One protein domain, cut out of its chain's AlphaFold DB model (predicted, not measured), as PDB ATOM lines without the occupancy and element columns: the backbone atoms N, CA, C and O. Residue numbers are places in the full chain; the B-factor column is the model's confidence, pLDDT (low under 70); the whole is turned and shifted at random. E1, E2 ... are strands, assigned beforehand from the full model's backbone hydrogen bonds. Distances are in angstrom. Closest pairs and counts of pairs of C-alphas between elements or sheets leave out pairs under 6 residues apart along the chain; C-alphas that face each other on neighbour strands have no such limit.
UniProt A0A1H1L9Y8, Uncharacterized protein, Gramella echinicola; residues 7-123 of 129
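What this domain is: This is residues 7 to 123 of the 129 residues of an uncharacterized protein of Gramella echinicola (UniProt A0A1H1L9Y8). Two strongly twisted sheets, E3 to E6 and E7 to E9, are partly face to face in a sandwich, and the hairpin E1 and E2 packs on the first sheet at E3, away from the second sheet. The printed part has 117 residues with nine named strands, E1 to E9 in chain order, and no named helix. The orders E3 E4 E5 E6 and E7 E8 E9 are antiparallel; the class is all strand. The whole is compact, with a radius of gyration of the C-alphas of 14.1 A, and only just elongated, spanning 44 by 29 by 21 A.

Where its parts are: E1, residues 7 to 14, begins at C-alpha 7 (101.763, 118.628, 127.388) and bends by 53 degrees at residue 10. E2 is residues 22 to 29, E3 42 to 48, E4 54 to 60, E5 68 to 75 (23.1 A), E6 80 to 83 and E7 90 to 96. E8, residues 102 to 111, measures 24.4 A and bends by 64 degrees at residue 107. E9, residues 114 to 122, measures 24.2 A and ends at C-alpha 122 (87.643, 117.875, 143.059).

How they stand to each other: In the hairpin E1 and E2, N 8 and O 27 are 2.9 A apart. The closest C-alphas of E2 and E3 are those of Ala 24 and Trp 42, 5.1 A. E3 to E6 form a meander, each strand the antiparallel neighbour of the one before, with N 47 and O 56 at 3.0 A, N 57 and O 72 at 2.9 A, and N 73 and O 82 at 2.8 A. E7 to E9 form another, with N 95 and O 103 at 2.9 A and N 106 and O 118 at 2.8 A. Between the sheets, the closest C-alphas of E3 and E7 are those of Ser 47 and Lys 95, 5.5 A. E6 and E9 are apart.

The domain as a whole: The C-alphas of Asp 31 and Lys 113, the two farthest apart, are 45.8 A apart. The printed part has no cut. The link E2 to E3, 12 residues, is long. Residues 38, 39 and 64 have pLDDT under 70.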
ATOM      1  N   ILE A   7     101.811 119.807 126.517       91.81
ATOM      2  CA  ILE A   7     101.763 118.628 127.388       91.81
ATOM      3  C   ILE A   7     101.846 117.379 126.519       91.81
ATOM      4  O   ILE A   7     100.912 117.074 125.774       91.81
ATOM      5  N   ASN A   8     102.952 116.656 126.654       91.50
ATOM      6  CA  ASN A   8     103.237 115.429 125.932       91.50
ATOM      7  C   ASN A   8     103.453 114.271 126.912       91.50
ATOM      8  O   ASN A   8     103.904 114.450 128.042       91.50
ATOM      9  N   PHE A   9     103.150 113.057 126.462       92.62
ATOM     10  CA  PHE A   9     103.367 111.845 127.243       92.62
ATOM     11  C   PHE A   9     104.186 110.852 126.436       92.62
ATOM     12  O   PHE A   9     103.834 110.513 125.306       92.62
ATOM     13  N   LYS A  10     105.255 110.341 127.043       91.31
ATOM     14  CA  LYS A  10     105.961 109.164 126.547       91.31
ATOM     15  C   LYS A  10     105.472 107.956 127.337       91.31
ATOM     16  O   LYS A  10     105.847 107.781 128.496       91.31
ATOM     17  N   ILE A  11     104.610 107.152 126.717       85.81
ATOM     18  CA  ILE A  11     104.044 105.945 127.332       85.81
ATOM     19  C   ILE A  11     105.175 104.960 127.628       85.81
ATOM     20  O   ILE A  11     106.016 104.694 126.770       85.81
ATOM     21  N   ILE A  12     105.190 104.443 128.855       85.12
ATOM     22  CA  ILE A  12     106.177 103.459 129.301       85.12
ATOM     23  C   ILE A  12     105.569 102.060 129.227       85.12
ATOM     24  O   ILE A  12     106.195 101.151 128.690       85.12
ATOM     25  N   SER A  13     104.351 101.891 129.749       90.31
ATOM     26  CA  SER A  13     103.629 100.617 129.737       90.31
ATOM     27  C   SER A  13     102.161 100.796 130.129       90.31
ATOM     28  O   SER A  13     101.727 101.874 130.543       90.31
ATOM     29  N   GLU A  14     101.404  99.702 130.081       89.69
ATOM     30  CA  GLU A  14     100.157  99.583 130.835       89.69
ATOM     31  C   GLU A  14     100.462  99.690 132.342       89.69
ATOM     32  O   GLU A  14     101.511  99.234 132.809       89.69
ATOM     33  N   ILE A  15      99.551 100.275 133.128       86.38
ATOM     34  CA  ILE A  15      99.696 100.353 134.596       86.38
ATOM     35  C   ILE A  15      99.698  98.952 135.233       86.38
ATOM     36  O   ILE A  15     100.269  98.747 136.302       86.38
ATOM     37  N   ARG A  16      99.045  97.989 134.564       82.25
ATOM     38  CA  ARG A  16      99.044  96.544 134.831       82.25
ATOM     39  C   ARG A  16      98.819  95.807 133.523       82.25
ATOM     40  O   ARG A  16      98.104  96.323 132.674       82.25
ATOM     41  N   HIS A  17      99.344  94.594 133.412       80.81
ATOM     42  CA  HIS A  17      99.150  93.770 132.224       80.81
ATOM     43  C   HIS A  17      97.654  93.542 131.929       80.81
ATOM     44  O   HIS A  17      96.906  93.118 132.813       80.81
ATOM     45  N   GLY A  18      97.228  93.848 130.703       83.25
ATOM     46  CA  GLY A  18      95.843  93.796 130.236       83.25
ATOM     47  C   GLY A  18      94.991  95.013 130.619       83.25
ATOM     48  O   GLY A  18      93.782  95.005 130.396       83.25
ATOM     49  N   SER A  19      95.581  96.049 131.222       84.81
ATOM     50  CA  SER A  19      94.861  97.263 131.617       84.81
ATOM     51  C   SER A  19      94.717  98.236 130.450       84.81
ATOM     52  O   SER A  19      95.692  98.575 129.794       84.81
ATOM     53  N   ALA A  20      93.529  98.824 130.288       90.31
ATOM     54  CA  ALA A  20      93.283  99.917 129.338       90.31
ATOM     55  C   ALA A  20      93.872 101.283 129.773       90.31
ATOM     56  O   ALA A  20      93.536 102.320 129.202       90.31
ATOM     57  N   TYR A  21      94.692 101.303 130.826       93.00
ATOM     58  CA  TYR A  21      95.234 102.509 131.448       93.00
ATOM     59  C   TYR A  21      96.756 102.460 131.469       93.00
ATOM     60  O   TYR A  21      97.331 101.425 131.809       93.00
ATOM     61  N   ASN A  22      97.395 103.592 131.178       93.50
ATOM     62  CA  ASN A  22      98.835 103.663 130.965       93.50
ATOM     63  C   ASN A  22      99.564 104.381 132.102       93.50
ATOM     64  O   ASN A  22      99.044 105.324 132.706       93.50
ATOM     65  N   ILE A  23     100.805 103.957 132.340       92.19
ATOM     66  CA  ILE A  23     101.822 104.753 133.023       92.19
ATOM     67  C   ILE A  23     102.715 105.410 131.966       92.19
ATOM     68  O   ILE A  23     103.179 104.769 131.017       92.19
ATOM     69  N   ALA A  24     102.948 106.707 132.115       92.75
ATOM     70  CA  ALA A  24     103.697 107.511 131.169       92.75
ATOM     71  C   ALA A  24     104.661 108.458 131.884       92.75
ATOM     72  O   ALA A  24     104.394 108.920 132.992       92.75
ATOM     73  N   ASN A  25     105.754 108.784 131.200       91.69
ATOM     74  CA  ASN A  25     106.585 109.926 131.550       91.69
ATOM     75  C   ASN A  25     105.943 111.181 130.963       91.69
ATOM     76  O   ASN A  25     105.641 111.230 129.767       91.69
ATOM     77  N   LEU A  26     105.752 112.189 131.805       93.12
ATOM     78  CA  LEU A  26     105.237 113.488 131.404       93.12
ATOM     79  C   LEU A  26     106.375 114.326 130.832       93.12
ATOM     80  O   LEU A  26     107.412 114.500 131.464       93.12
ATOM     81  N   ILE A  27     106.161 114.883 129.651       90.44
ATOM     82  CA  ILE A  27     107.068 115.816 128.998       90.44
ATOM     83  C   ILE A  27     106.312 117.134 128.875       90.44
ATOM     84  O   ILE A  27     105.269 117.194 128.225       90.44
ATOM     85  N   ILE A  28     106.826 118.176 129.522       88.44
ATOM     86  CA  ILE A  28     106.334 119.539 129.334       88.44
ATOM     87  C   ILE A  28     107.397 120.283 128.542       88.44
ATOM     88  O   ILE A  28     108.550 120.350 128.963       88.44
ATOM     89  N   GLU A  29     107.011 120.768 127.372       80.81
ATOM     90  CA  GLU A  29     107.864 121.598 126.529       80.81
ATOM     91  C   GLU A  29     107.508 123.057 126.815       80.81
ATOM     92  O   GLU A  29     106.318 123.374 126.840       80.81
ATOM     93  N   GLU A  30     108.528 123.911 126.978       80.44
ATOM     94  CA  GLU A  30     108.460 125.336 127.379       80.44
ATOM     95  C   GLU A  30     108.559 125.581 128.907       80.44
ATOM     96  O   GLU A  30     108.650 124.640 129.700       80.44
ATOM     97  N   ASP A  31     108.630 126.858 129.313       79.44
ATOM     98  CA  ASP A  31     108.805 127.292 130.709       79.44
ATOM     99  C   ASP A  31     107.550 126.987 131.540       79.44
ATOM    100  O   ASP A  31     106.611 127.779 131.639       79.44
ATOM    101  N   PHE A  32     107.526 125.802 132.147       84.69
ATOM    102  CA  PHE A  32     106.502 125.428 133.112       84.69
ATOM    103  C   PHE A  32     106.842 126.021 134.489       84.69
ATOM    104  O   PHE A  32     107.881 125.669 135.052       84.69
ATOM    105  N   PRO A  33     105.980 126.869 135.083       83.38
ATOM    106  CA  PRO A  33     106.327 127.614 136.296       83.38
ATOM    107  C   PRO A  33     106.389 126.746 137.565       83.38
ATOM    108  O   PRO A  33     106.790 127.220 138.626       83.38
ATOM    109  N   PHE A  34     106.022 125.462 137.483       86.12
ATOM    110  CA  PHE A  34     106.010 124.554 138.626       86.12
ATOM    111  C   PHE A  34     107.122 123.516 138.541       86.12
ATOM    112  O   PHE A  34     107.302 122.834 137.533       86.12
ATOM    113  N   GLN A  35     107.802 123.299 139.664       82.44
ATOM    114  CA  GLN A  35     108.732 122.186 139.794       82.44
ATOM    115  C   GLN A  35     107.964 120.878 140.001       82.44
ATOM    116  O   GLN A  35     107.500 120.572 141.101       82.44
ATOM    117  N   ILE A  36     107.852 120.079 138.942       82.88
ATOM    118  CA  ILE A  36     107.335 118.711 139.013       82.88
ATOM    119  C   ILE A  36     108.362 117.720 138.471       82.88
ATOM    120  O   ILE A  36     109.140 118.022 137.568       82.88
ATOM    121  N   LYS A  37     108.355 116.500 139.009       77.25
ATOM    122  CA  LYS A  37     109.173 115.406 138.482       77.25
ATOM    123  C   LYS A  37     108.495 114.830 137.236       77.25
ATOM    124  O   LYS A  37     107.510 114.099 137.333       77.25
ATOM    125  N   SER A  38     109.017 115.181 136.067       66.50
ATOM    126  CA  SER A  38     108.544 114.741 134.744       66.50
ATOM    127  C   SER A  38     108.612 113.219 134.544       66.50
ATOM    128  O   SER A  38     107.700 112.628 133.972       66.50
ATOM    129  N   ASN A  39     109.629 112.561 135.111       67.75
ATOM    130  CA  ASN A  39     109.825 111.102 135.048       67.75
ATOM    131  C   ASN A  39     109.080 110.310 136.142       67.75
ATOM    132  O   ASN A  39     109.442 109.171 136.430       67.75
ATOM    133  N   ASP A  40     108.090 110.914 136.801       75.44
ATOM    134  CA  ASP A  40     107.243 110.181 137.742       75.44
ATOM    135  C   ASP A  40     106.107 109.441 137.017       75.44
ATOM    136  O   ASP A  40     105.851 109.626 135.832       75.44
ATOM    137  N   SER A  41     105.410 108.581 137.753       89.06
ATOM    138  CA  SER A  41     104.300 107.757 137.286       89.06
ATOM    139  C   SER A  41     103.049 108.566 136.912       89.06
ATOM    140  O   SER A  41     102.057 108.561 137.641       89.06
ATOM    141  N   TRP A  42     103.064 109.275 135.788       94.75
ATOM    142  CA  TRP A  42     101.900 110.012 135.295       94.75
ATOM    143  C   TRP A  42     100.950 109.100 134.522       94.75
ATOM    144  O   TRP A  42     101.337 108.052 134.004       94.75
ATOM    145  N   GLN A  43      99.692 109.507 134.444       95.12
ATOM    146  CA  GLN A  43      98.747 108.961 133.487       95.12
ATOM    147  C   GLN A  43      98.702 109.874 132.261       95.12
ATOM    148  O   GLN A  43      98.782 111.093 132.384       95.12
ATOM    149  N   ASP A  44      98.514 109.285 131.086       94.75
ATOM    150  CA  ASP A  44      98.371 109.930 129.776       94.75
ATOM    151  C   ASP A  44      97.046 110.703 129.606       94.75
ATOM    152  O   ASP A  44      96.375 110.643 128.574       94.75
ATOM    153  N   LYS A  45      96.633 111.434 130.645       95.00
ATOM    154  CA  LYS A  45      95.418 112.245 130.674       95.00
ATOM    155  C   LYS A  45      95.694 113.594 131.308       95.00
ATOM    156  O   LYS A  45      96.328 113.704 132.356       95.00
ATOM    157  N   TYR A  46      95.135 114.614 130.677       96.38
ATOM    158  CA  TYR A  46      95.188 115.983 131.149       96.38
ATOM    159  C   TYR A  46      93.965 116.754 130.666       96.38
ATOM    160  O   TYR A  46      93.249 116.314 129.763       96.38
ATOM    161  N   SER A  47      93.717 117.910 131.269       96.88
ATOM    162  CA  SER A  47      92.676 118.817 130.803       96.88
ATOM    163  C   SER A  47      93.052 120.264 131.070       96.88
ATOM    164  O   SER A  47      93.597 120.584 132.121       96.88
ATOM    165  N   TRP A  48      92.739 121.129 130.113       96.56
ATOM    166  CA  TRP A  48      92.920 122.571 130.220       96.56
ATOM    167  C   TRP A  48      91.604 123.243 130.584       96.56
ATOM    168  O   TRP A  48      90.564 122.868 130.035       96.56
ATOM    169  N   SER A  49      91.656 124.275 131.428       95.56
ATOM    170  CA  SER A  49      90.503 125.146 131.654       95.56
ATOM    171  C   SER A  49      90.119 125.839 130.338       95.56
ATOM    172  O   SER A  49      90.976 126.054 129.468       95.56
ATOM    173  N   PRO A  50      88.835 126.174 130.125       94.94
ATOM    174  CA  PRO A  50      88.396 126.852 128.904       94.94
ATOM    175  C   PRO A  50      89.169 128.145 128.586       94.94
ATOM    176  O   PRO A  50      89.486 128.402 127.424       94.94
ATOM    177  N   ASN A  51      89.511 128.925 129.609       93.69
ATOM    178  CA  ASN A  51      90.307 130.156 129.541       93.69
ATOM    179  C   ASN A  51      91.834 129.940 129.604       93.69
ATOM    180  O   ASN A  51      92.572 130.914 129.500       93.69
ATOM    181  N   LYS A  52      92.309 128.690 129.697       93.56
ATOM    182  CA  LYS A  52      93.734 128.312 129.636       93.56
ATOM    183  C   LYS A  52      94.612 128.823 130.782       93.56
ATOM    184  O   LYS A  52      95.831 128.797 130.662       93.56
ATOM    185  N   ASP A  53      94.010 129.229 131.890       93.19
ATOM    186  CA  ASP A  53      94.703 129.586 133.134       93.19
ATOM    187  C   ASP A  53      94.821 128.415 134.123       93.19
ATOM    188  O   ASP A  53      95.442 128.551 135.171       93.19
ATOM    189  N   GLY A  54      94.231 127.269 133.791       94.88
ATOM    190  CA  GLY A  54      94.169 126.084 134.625       94.88
ATOM    191  C   GLY A  54      94.588 124.848 133.845       94.88
ATOM    192  O   GLY A  54      94.153 124.638 132.708       94.88
ATOM    193  N   LEU A  55      95.398 124.001 134.467       96.19
ATOM    194  CA  LEU A  55      95.770 122.692 133.939       96.19
ATOM    195  C   LEU A  55      95.528 121.627 134.997       96.19
ATOM    196  O   LEU A  55      95.869 121.803 136.160       96.19
ATOM    197  N   VAL A  56      94.999 120.487 134.573       96.94
ATOM    198  CA  VAL A  56      94.931 119.283 135.393       96.94
ATOM    199  C   VAL A  56      95.769 118.182 134.787       96.94
ATOM    200  O   VAL A  56      95.614 117.866 133.606       96.94
ATOM    201  N   LEU A  57      96.596 117.562 135.624       96.62
ATOM    202  CA  LEU A  57      97.355 116.354 135.326       96.62
ATOM    203  C   LEU A  57      96.987 115.247 136.317       96.62
ATOM    204  O   LEU A  57      96.623 115.513 137.464       96.62
ATOM    205  N   ILE A  58      97.097 113.995 135.878       96.94
ATOM    206  CA  ILE A  58      96.780 112.828 136.700       96.94
ATOM    207  C   ILE A  58      98.056 112.058 137.009       96.94
ATOM    208  O   ILE A  58      98.773 111.642 136.099       96.94
ATOM    209  N   LYS A  59      98.321 111.837 138.296       95.31
ATOM    210  CA  LYS A  59      99.499 111.101 138.751       95.31
ATOM    211  C   LYS A  59      99.095 109.838 139.490       95.31
ATOM    212  O   LYS A  59      98.292 109.901 140.421       95.31
ATOM    213  N   TRP A  60      99.680 108.712 139.107       93.69
ATOM    214  CA  TRP A  60      99.520 107.453 139.816       93.69
ATOM    215  C   TRP A  60     100.210 107.492 141.176       93.69
ATOM    216  O   TRP A  60     101.305 108.034 141.332       93.69
ATOM    217  N   ASP A  61      99.587 106.840 142.149       89.38
ATOM    218  CA  ASP A  61     100.224 106.449 143.398       89.38
ATOM    219  C   ASP A  61     100.443 104.931 143.389       89.38
ATOM    220  O   ASP A  61      99.548 104.147 143.707       89.38
ATOM    221  N   ILE A  62     101.642 104.525 142.967       75.38
ATOM    222  CA  ILE A  62     102.010 103.120 142.706       75.38
ATOM    223  C   ILE A  62     102.453 102.386 143.984       75.38
ATOM    224  O   ILE A  62     102.858 101.230 143.943       75.38
ATOM    225  N   LYS A  63     102.360 103.012 145.161       72.38
ATOM    226  CA  LYS A  63     102.837 102.394 146.409       72.38
ATOM    227  C   LYS A  63     102.039 101.164 146.861       72.38
ATOM    228  O   LYS A  63     102.514 100.447 147.735       72.38
ATOM    229  N   GLU A  64     100.857 100.908 146.302       66.88
ATOM    230  CA  GLU A  64      99.963  99.843 146.770       66.88
ATOM    231  C   GLU A  64      99.468  98.890 145.674       66.88
ATOM    232  O   GLU A  64      99.490  99.168 144.476       66.88
ATOM    233  N   ALA A  65      98.956  97.739 146.123       73.38
ATOM    234  CA  ALA A  65      98.425  96.668 145.287       73.38
ATOM    235  C   ALA A  65      97.109  97.012 144.569       73.38
ATOM    236  O   ALA A  65      96.632  96.203 143.771       73.38
ATOM    237  N   GLN A  66      96.537  98.205 144.755       80.50
ATOM    238  CA  GLN A  66      95.382  98.705 143.999       80.50
ATOM    239  C   GLN A  66      95.727 100.020 143.285       80.50
ATOM    240  O   GLN A  66      96.428 100.848 143.865       80.50
ATOM    241  N   PRO A  67      95.268 100.221 142.033       87.38
ATOM    242  CA  PRO A  67      95.528 101.459 141.315       87.38
ATOM    243  C   PRO A  67      94.812 102.611 142.014       87.38
ATOM    244  O   PRO A  67      93.624 102.527 142.335       87.38
ATOM    245  N   ARG A  68      95.560 103.678 142.268       93.62
ATOM    246  CA  ARG A  68      95.061 104.913 142.864       93.62
ATOM    247  C   ARG A  68      95.772 106.082 142.216       93.62
ATOM    248  O   ARG A  68      96.919 105.947 141.788       93.62
ATOM    249  N   PHE A  69      95.118 107.230 142.154       95.19
ATOM    250  CA  PHE A  69      95.702 108.430 141.568       95.19
ATOM    251  C   PHE A  69      95.393 109.672 142.396       95.19
ATOM    252  O   PHE A  69      94.516 109.669 143.259       95.19
ATOM    253  N   LYS A  70      96.136 110.738 142.114       95.94
ATOM    254  CA  LYS A  70      95.861 112.097 142.579       95.94
ATOM    255  C   LYS A  70      95.689 113.020 141.383       95.94
ATOM    256  O   LYS A  70      96.310 112.823 140.334       95.94
ATOM    257  N   ILE A  71      94.854 114.030 141.563       97.19
ATOM    258  CA  ILE A  71      94.622 115.099 140.601       97.19
ATOM    259  C   ILE A  71      95.530 116.259 140.992       97.19
ATOM    260  O   ILE A  71      95.447 116.764 142.108       97.19
ATOM    261  N   TYR A  72      96.403 116.659 140.077       96.19
ATOM    262  CA  TYR A  72      97.259 117.829 140.215       96.19
ATOM    263  C   TYR A  72      96.613 118.968 139.440       96.19
ATOM    264  O   TYR A  72      96.549 118.899 138.214       96.19
ATOM    265  N   THR A  73      96.132 119.985 140.147       97.00
ATOM    266  CA  THR A  73      95.497 121.165 139.559       97.00
ATOM    267  C   THR A  73      96.434 122.357 139.669       97.00
ATOM    268  O   THR A  73      96.740 122.825 140.762       97.00
ATOM    269  N   PHE A  74      96.887 122.846 138.524       94.94
ATOM    270  CA  PHE A  74      97.768 123.996 138.398       94.94
ATOM    271  C   PHE A  74      96.935 125.224 138.049       94.94
ATOM    272  O   PHE A  74      96.316 125.274 136.989       94.94
ATOM    273  N   ASP A  75      96.941 126.201 138.943       94.56
ATOM    274  CA  ASP A  75      96.464 127.559 138.726       94.56
ATOM    275  C   ASP A  75      97.626 128.381 138.167       94.56
ATOM    276  O   ASP A  75      98.519 128.802 138.903       94.56
ATOM    277  N   LEU A  76      97.648 128.564 136.851       92.19
ATOM    278  CA  LEU A  76      98.731 129.255 136.152       92.19
ATOM    279  C   LEU A  76      98.678 130.765 136.351       92.19
ATOM    280  O   LEU A  76      99.698 131.431 136.223       92.19
ATOM    281  N   LYS A  77      97.497 131.312 136.653       91.12
ATOM    282  CA  LYS A  77      97.328 132.746 136.888       91.12
ATOM    283  C   LYS A  77      97.924 133.155 138.230       91.12
ATOM    284  O   LYS A  77      98.530 134.217 138.322       91.12
ATOM    285  N   ASN A  78      97.715 132.337 139.258       91.56
ATOM    286  CA  ASN A  78      98.187 132.616 140.613       91.56
ATOM    287  C   ASN A  78      99.440 131.816 140.995       91.56
ATOM    288  O   ASN A  78      99.862 131.891 142.147       91.56
ATOM    289  N   GLU A  79      99.990 131.028 140.068       91.94
ATOM    290  CA  GLU A  79     101.134 130.133 140.283       91.94
ATOM    291  C   GLU A  79     100.942 129.193 141.491       91.94
ATOM    292  O   GLU A  79     101.851 128.942 142.282       91.94
ATOM    293  N   LYS A  80      99.728 128.646 141.647       93.19
ATOM    294  CA  LYS A  80      99.381 127.726 142.744       93.19
ATOM    295  C   LYS A  80      99.175 126.302 142.249       93.19
ATOM    296  O   LYS A  80      98.591 126.072 141.196       93.19
ATOM    297  N   LEU A  81      99.609 125.340 143.057       93.75
ATOM    298  CA  LEU A  81      99.357 123.918 142.849       93.75
ATOM    299  C   LEU A  81      98.452 123.399 143.966       93.75
ATOM    300  O   LEU A  81      98.800 123.484 145.141       93.75
ATOM    301  N   ASP A  82      97.322 122.824 143.578       94.62
ATOM    302  CA  ASP A  82      96.406 122.091 144.443       94.62
ATOM    303  C   ASP A  82      96.477 120.600 144.083       94.62
ATOM    304  O   ASP A  82      96.506 120.226 142.907       94.62
ATOM    305  N   ILE A  83      96.573 119.739 145.093       94.94
ATOM    306  CA  ILE A  83      96.675 118.292 144.909       94.94
ATOM    307  C   ILE A  83      95.523 117.659 145.671       94.94
ATOM    308  O   ILE A  83      95.419 117.834 146.883       94.94
ATOM    309  N   SER A  84      94.703 116.885 144.966       95.56
ATOM    310  CA  SER A  84      93.577 116.197 145.584       95.56
ATOM    311  C   SER A  84      94.021 115.164 146.623       95.56
ATOM    312  O   SER A  84      95.140 114.629 146.591       95.56
ATOM    313  N   ASP A  85      93.062 114.765 147.455       93.75
ATOM    314  CA  ASP A  85      93.127 113.485 148.148       93.75
ATOM    315  C   ASP A  85      93.284 112.324 147.155       93.75
ATOM    316  O   ASP A  85      93.096 112.445 145.937       93.75
ATOM    317  N   GLN A  86      93.670 111.170 147.687       94.31
ATOM    318  CA  GLN A  86      93.844 109.964 146.898       94.31
ATOM    319  C   GLN A  86      92.500 109.404 146.423       94.31
ATOM    320  O   GLN A  86      91.577 109.214 147.211       94.31
ATOM    321  N   ILE A  87      92.415 109.084 145.131       95.38
ATOM    322  CA  ILE A  87      91.217 108.532 144.500       95.38
ATOM    323  C   ILE A  87      91.478 107.075 144.117       95.38
ATOM    324  O   ILE A  87      92.446 106.763 143.419       95.38
ATOM    325  N   ASN A  88      90.593 106.184 144.570       94.12
ATOM    326  CA  ASN A  88      90.678 104.752 144.294       94.12
ATOM    327  C   ASN A  88      90.184 104.416 142.886       94.12
ATOM    328  O   ASN A  88      89.050 104.744 142.532       94.12
ATOM    329  N   GLY A  89      91.001 103.686 142.128       93.75
ATOM    330  CA  GLY A  89      90.708 103.243 140.770       93.75
ATOM    331  C   GLY A  89      91.587 103.922 139.722       93.75
ATOM    332  O   GLY A  89      92.677 104.417 140.008       93.75
ATOM    333  N   CYS A  90      91.098 103.935 138.487       94.44
ATOM    334  CA  CYS A  90      91.795 104.481 137.328       94.44
ATOM    335  C   CYS A  90      91.027 105.671 136.750       94.44
ATOM    336  O   CYS A  90      89.847 105.534 136.414       94.44
ATOM    337  N   CYS A  91      91.672 106.830 136.582       96.75
ATOM    338  CA  CYS A  91      91.006 107.986 135.979       96.75
ATOM    339  C   CYS A  91      90.655 107.674 134.520       96.75
ATOM    340  O   CYS A  91      91.523 107.427 133.683       96.75
ATOM    341  N   HIS A  92      89.370 107.663 134.197       97.00
ATOM    342  CA  HIS A  92      88.874 107.388 132.857       97.00
ATOM    343  C   HIS A  92      88.700 108.680 132.054       97.00
ATOM    344  O   HIS A  92      89.182 108.774 130.919       97.00
ATOM    345  N   LYS A  93      88.088 109.702 132.664       97.38
ATOM    346  CA  LYS A  93      87.909 111.041 132.083       97.38
ATOM    347  C   LYS A  93      88.176 112.113 133.131       97.38
ATOM    348  O   LYS A  93      87.892 111.915 134.306       97.38
ATOM    349  N   ILE A  94      88.655 113.264 132.675       97.81
ATOM    350  CA  ILE A  94      88.887 114.449 133.498       97.81
ATOM    351  C   ILE A  94      88.572 115.700 132.678       97.81
ATOM    352  O   ILE A  94      88.919 115.785 131.498       97.81
ATOM    353  N   LYS A  95      87.891 116.664 133.295       97.69
ATOM    354  CA  LYS A  95      87.650 118.005 132.757       97.69
ATOM    355  C   LYS A  95      87.796 119.028 133.872       97.69
ATOM    356  O   LYS A  95      87.299 118.793 134.967       97.69
ATOM    357  N   ILE A  96      88.402 120.167 133.574       96.50
ATOM    358  CA  ILE A  96      88.499 121.307 134.492       96.50
ATOM    359  C   ILE A  96      87.618 122.458 133.998       96.50
ATOM    360  O   ILE A  96      87.463 122.681 132.796       96.50
ATOM    361  N   ARG A  97      86.994 123.154 134.943       95.50
ATOM    362  CA  ARG A  97      86.183 124.357 134.727       95.50
ATOM    363  C   ARG A  97      87.026 125.625 134.939       95.50
ATOM    364  O   ARG A  97      88.161 125.554 135.397       95.50
ATOM    365  N   ASN A  98      86.464 126.795 134.628       94.31
ATOM    366  CA  ASN A  98      87.141 128.084 134.857       94.31
ATOM    367  C   ASN A  98      87.343 128.405 136.351       94.31
ATOM    368  O   ASN A  98      88.238 129.163 136.686       94.31
ATOM    369  N   ASP A  99      86.536 127.826 137.246       93.75
ATOM    370  CA  ASP A  99      86.698 127.923 138.710       93.75
ATOM    371  C   ASP A  99      87.754 126.934 139.247       93.75
ATOM    372  O   ASP A  99      87.791 126.623 140.434       93.75
ATOM    373  N   LEU A 100      88.560 126.357 138.350       95.44
ATOM    374  CA  LEU A 100      89.559 125.323 138.616       95.44
ATOM    375  C   LEU A 100      89.013 124.029 139.238       95.44
ATOM    376  O   LEU A 100      89.780 123.115 139.546       95.44
ATOM    377  N   THR A 101      87.694 123.884 139.361       95.81
ATOM    378  CA  THR A 101      87.098 122.639 139.832       95.81
ATOM    379  C   THR A 101      87.172 121.581 138.739       95.81
ATOM    380  O   THR A 101      86.827 121.812 137.574       95.81
ATOM    381  N   SER A 102      87.587 120.383 139.136       95.94
ATOM    382  CA  SER A 102      87.744 119.244 138.240       95.94
ATOM    383  C   SER A 102      86.596 118.256 138.380       95.94
ATOM    384  O   SER A 102      86.312 117.784 139.474       95.94
ATOM    385  N   ASN A 103      85.980 117.886 137.261       97.50
ATOM    386  CA  ASN A 103      85.018 116.792 137.174       97.50
ATOM    387  C   ASN A 103      85.708 115.583 136.554       97.50
ATOM    388  O   ASN A 103      86.316 115.697 135.483       97.50
ATOM    389  N   TYR A 104      85.609 114.431 137.205       97.69
ATOM    390  CA  TYR A 104      86.266 113.212 136.754       97.69
ATOM    391  C   TYR A 104      85.328 112.012 136.743       97.69
ATOM    392  O   TYR A 104      84.349 111.945 137.480       97.69
ATOM    393  N   GLU A 105      85.660 111.050 135.891       98.00
ATOM    394  CA  GLU A 105      85.082 109.712 135.878       98.00
ATOM    395  C   GLU A 105      86.202 108.731 136.203       98.00
ATOM    396  O   GLU A 105      87.263 108.772 135.580       98.00
ATOM    397  N   VAL A 106      85.976 107.865 137.183       97.00
ATOM    398  CA  VAL A 106      86.930 106.857 137.636       97.00
ATOM    399  C   VAL A 106      86.363 105.465 137.395       97.00
ATOM    400  O   VAL A 106      85.208 105.200 137.715       97.00
ATOM    401  N   TYR A 107      87.180 104.577 136.834       95.31
ATOM    402  CA  TYR A 107      86.888 103.150 136.797       95.31
ATOM    403  C   TYR A 107      87.384 102.511 138.085       95.31
ATOM    404  O   TYR A 107      88.582 102.536 138.378       95.31
ATOM    405  N   THR A 108      86.460 101.996 138.882       94.25
ATOM    406  CA  THR A 108      86.741 101.499 140.226       94.25
ATOM    407  C   THR A 108      85.743 100.424 140.624       94.25
ATOM    408  O   THR A 108      84.778 100.153 139.907       94.25
ATOM    409  N   LEU A 109      85.990  99.792 141.764       91.75
ATOM    410  CA  LEU A 109      85.082  98.820 142.349       91.75
ATOM    411  C   LEU A 109      83.837  99.557 142.882       91.75
ATOM    412  O   LEU A 109      83.954 100.421 143.750       91.75
ATOM    413  N   ILE A 110      82.656  99.257 142.334       90.88
ATOM    414  CA  ILE A 110      81.382  99.901 142.718       90.88
ATOM    415  C   ILE A 110      80.713  99.140 143.867       90.88
ATOM    416  O   ILE A 110      80.092  99.748 144.739       90.88
ATOM    417  N   ASN A 111      80.850  97.818 143.882       88.31
ATOM    418  CA  ASN A 111      80.364  96.928 144.935       88.31
ATOM    419  C   ASN A 111      81.370  95.782 145.135       88.31
ATOM    420  O   ASN A 111      82.348  95.695 144.407       88.31
ATOM    421  N   GLU A 112      81.142  94.877 146.085       82.62
ATOM    422  CA  GLU A 112      82.107  93.824 146.453       82.62
ATOM    423  C   GLU A 112      82.604  92.935 145.292       82.62
ATOM    424  O   GLU A 112      83.595  92.224 145.461       82.62
ATOM    425  N   LYS A 113      81.935  92.932 144.129       88.69
ATOM    426  CA  LYS A 113      82.242  92.027 143.010       88.69
ATOM    427  C   LYS A 113      82.280  92.689 141.632       88.69
ATOM    428  O   LYS A 113      82.648  92.022 140.669       88.69
ATOM    429  N   GLU A 114      81.917  93.961 141.514       92.19
ATOM    430  CA  GLU A 114      81.682  94.609 140.223       92.19
ATOM    431  C   GLU A 114      82.477  95.902 140.078       92.19
ATOM    432  O   GLU A 114      82.438  96.797 140.929       92.19
ATOM    433  N   PHE A 115      83.174  96.005 138.950       92.75
ATOM    434  CA  PHE A 115      83.834  97.228 138.527       92.75
ATOM    435  C   PHE A 115      82.932  98.030 137.597       92.75
ATOM    436  O   PHE A 115      82.235  97.476 136.751       92.75
ATOM    437  N   GLY A 116      83.022  99.349 137.691       94.88
ATOM    438  CA  GLY A 116      82.388 100.238 136.734       94.88
ATOM    439  C   GLY A 116      82.835 101.678 136.917       94.88
ATOM    440  O   GLY A 116      83.848 101.961 137.557       94.88
ATOM    441  N   PHE A 117      82.074 102.595 136.327       96.38
ATOM    442  CA  PHE A 117      82.387 104.017 136.347       96.38
ATOM    443  C   PHE A 117      81.651 104.749 137.465       96.38
ATOM    444  O   PHE A 117      80.444 104.598 137.644       96.38
ATOM    445  N   LYS A 118      82.386 105.597 138.184       96.56
ATOM    446  CA  LYS A 118      81.846 106.544 139.159       96.56
ATOM    447  C   LYS A 118      82.303 107.951 138.804       96.56
ATOM    448  O   LYS A 118      83.460 108.155 138.440       96.56
ATOM    449  N   SER A 119      81.415 108.928 138.933       97.06
ATOM    450  CA  SER A 119      81.773 110.340 138.785       97.06
ATOM    451  C   SER A 119      82.184 110.947 140.124       97.06
ATOM    452  O   SER A 119      81.672 110.563 141.178       97.06
ATOM    453  N   GLY A 120      83.095 111.911 140.075       95.94
ATOM    454  CA  GLY A 120      83.506 112.696 141.229       95.94
ATOM    455  C   GLY A 120      83.863 114.126 140.848       95.94
ATOM    456  O   GLY A 120      84.044 114.458 139.673       95.94
ATOM    457  N   GLU A 121      83.955 114.971 141.868       96.50
ATOM    458  CA  GLU A 121      84.351 116.370 141.755       96.50
ATOM    459  C   GLU A 121      85.531 116.627 142.705       96.50
ATOM    460  O   GLU A 121      85.541 116.127 143.830       96.50
ATOM    461  N   ASN A 122      86.535 117.376 142.248       94.00
ATOM    462  CA  ASN A 122      87.643 117.875 143.059       94.00
ATOM    463  C   ASN A 122      87.641 119.403 143.006       94.00
ATOM    464  O   ASN A 122      87.987 119.986 141.973       94.00
ATOM    465  N   LYS A 123      87.226 120.036 144.104       90.88
ATOM    466  CA  LYS A 123      87.244 121.493 144.266       90.88
ATOM    467  C   LYS A 123      88.604 121.910 144.803       90.88
ATOM    468  O   LYS A 123      89.037 121.376 145.818       90.88
TER     469      LYS A 123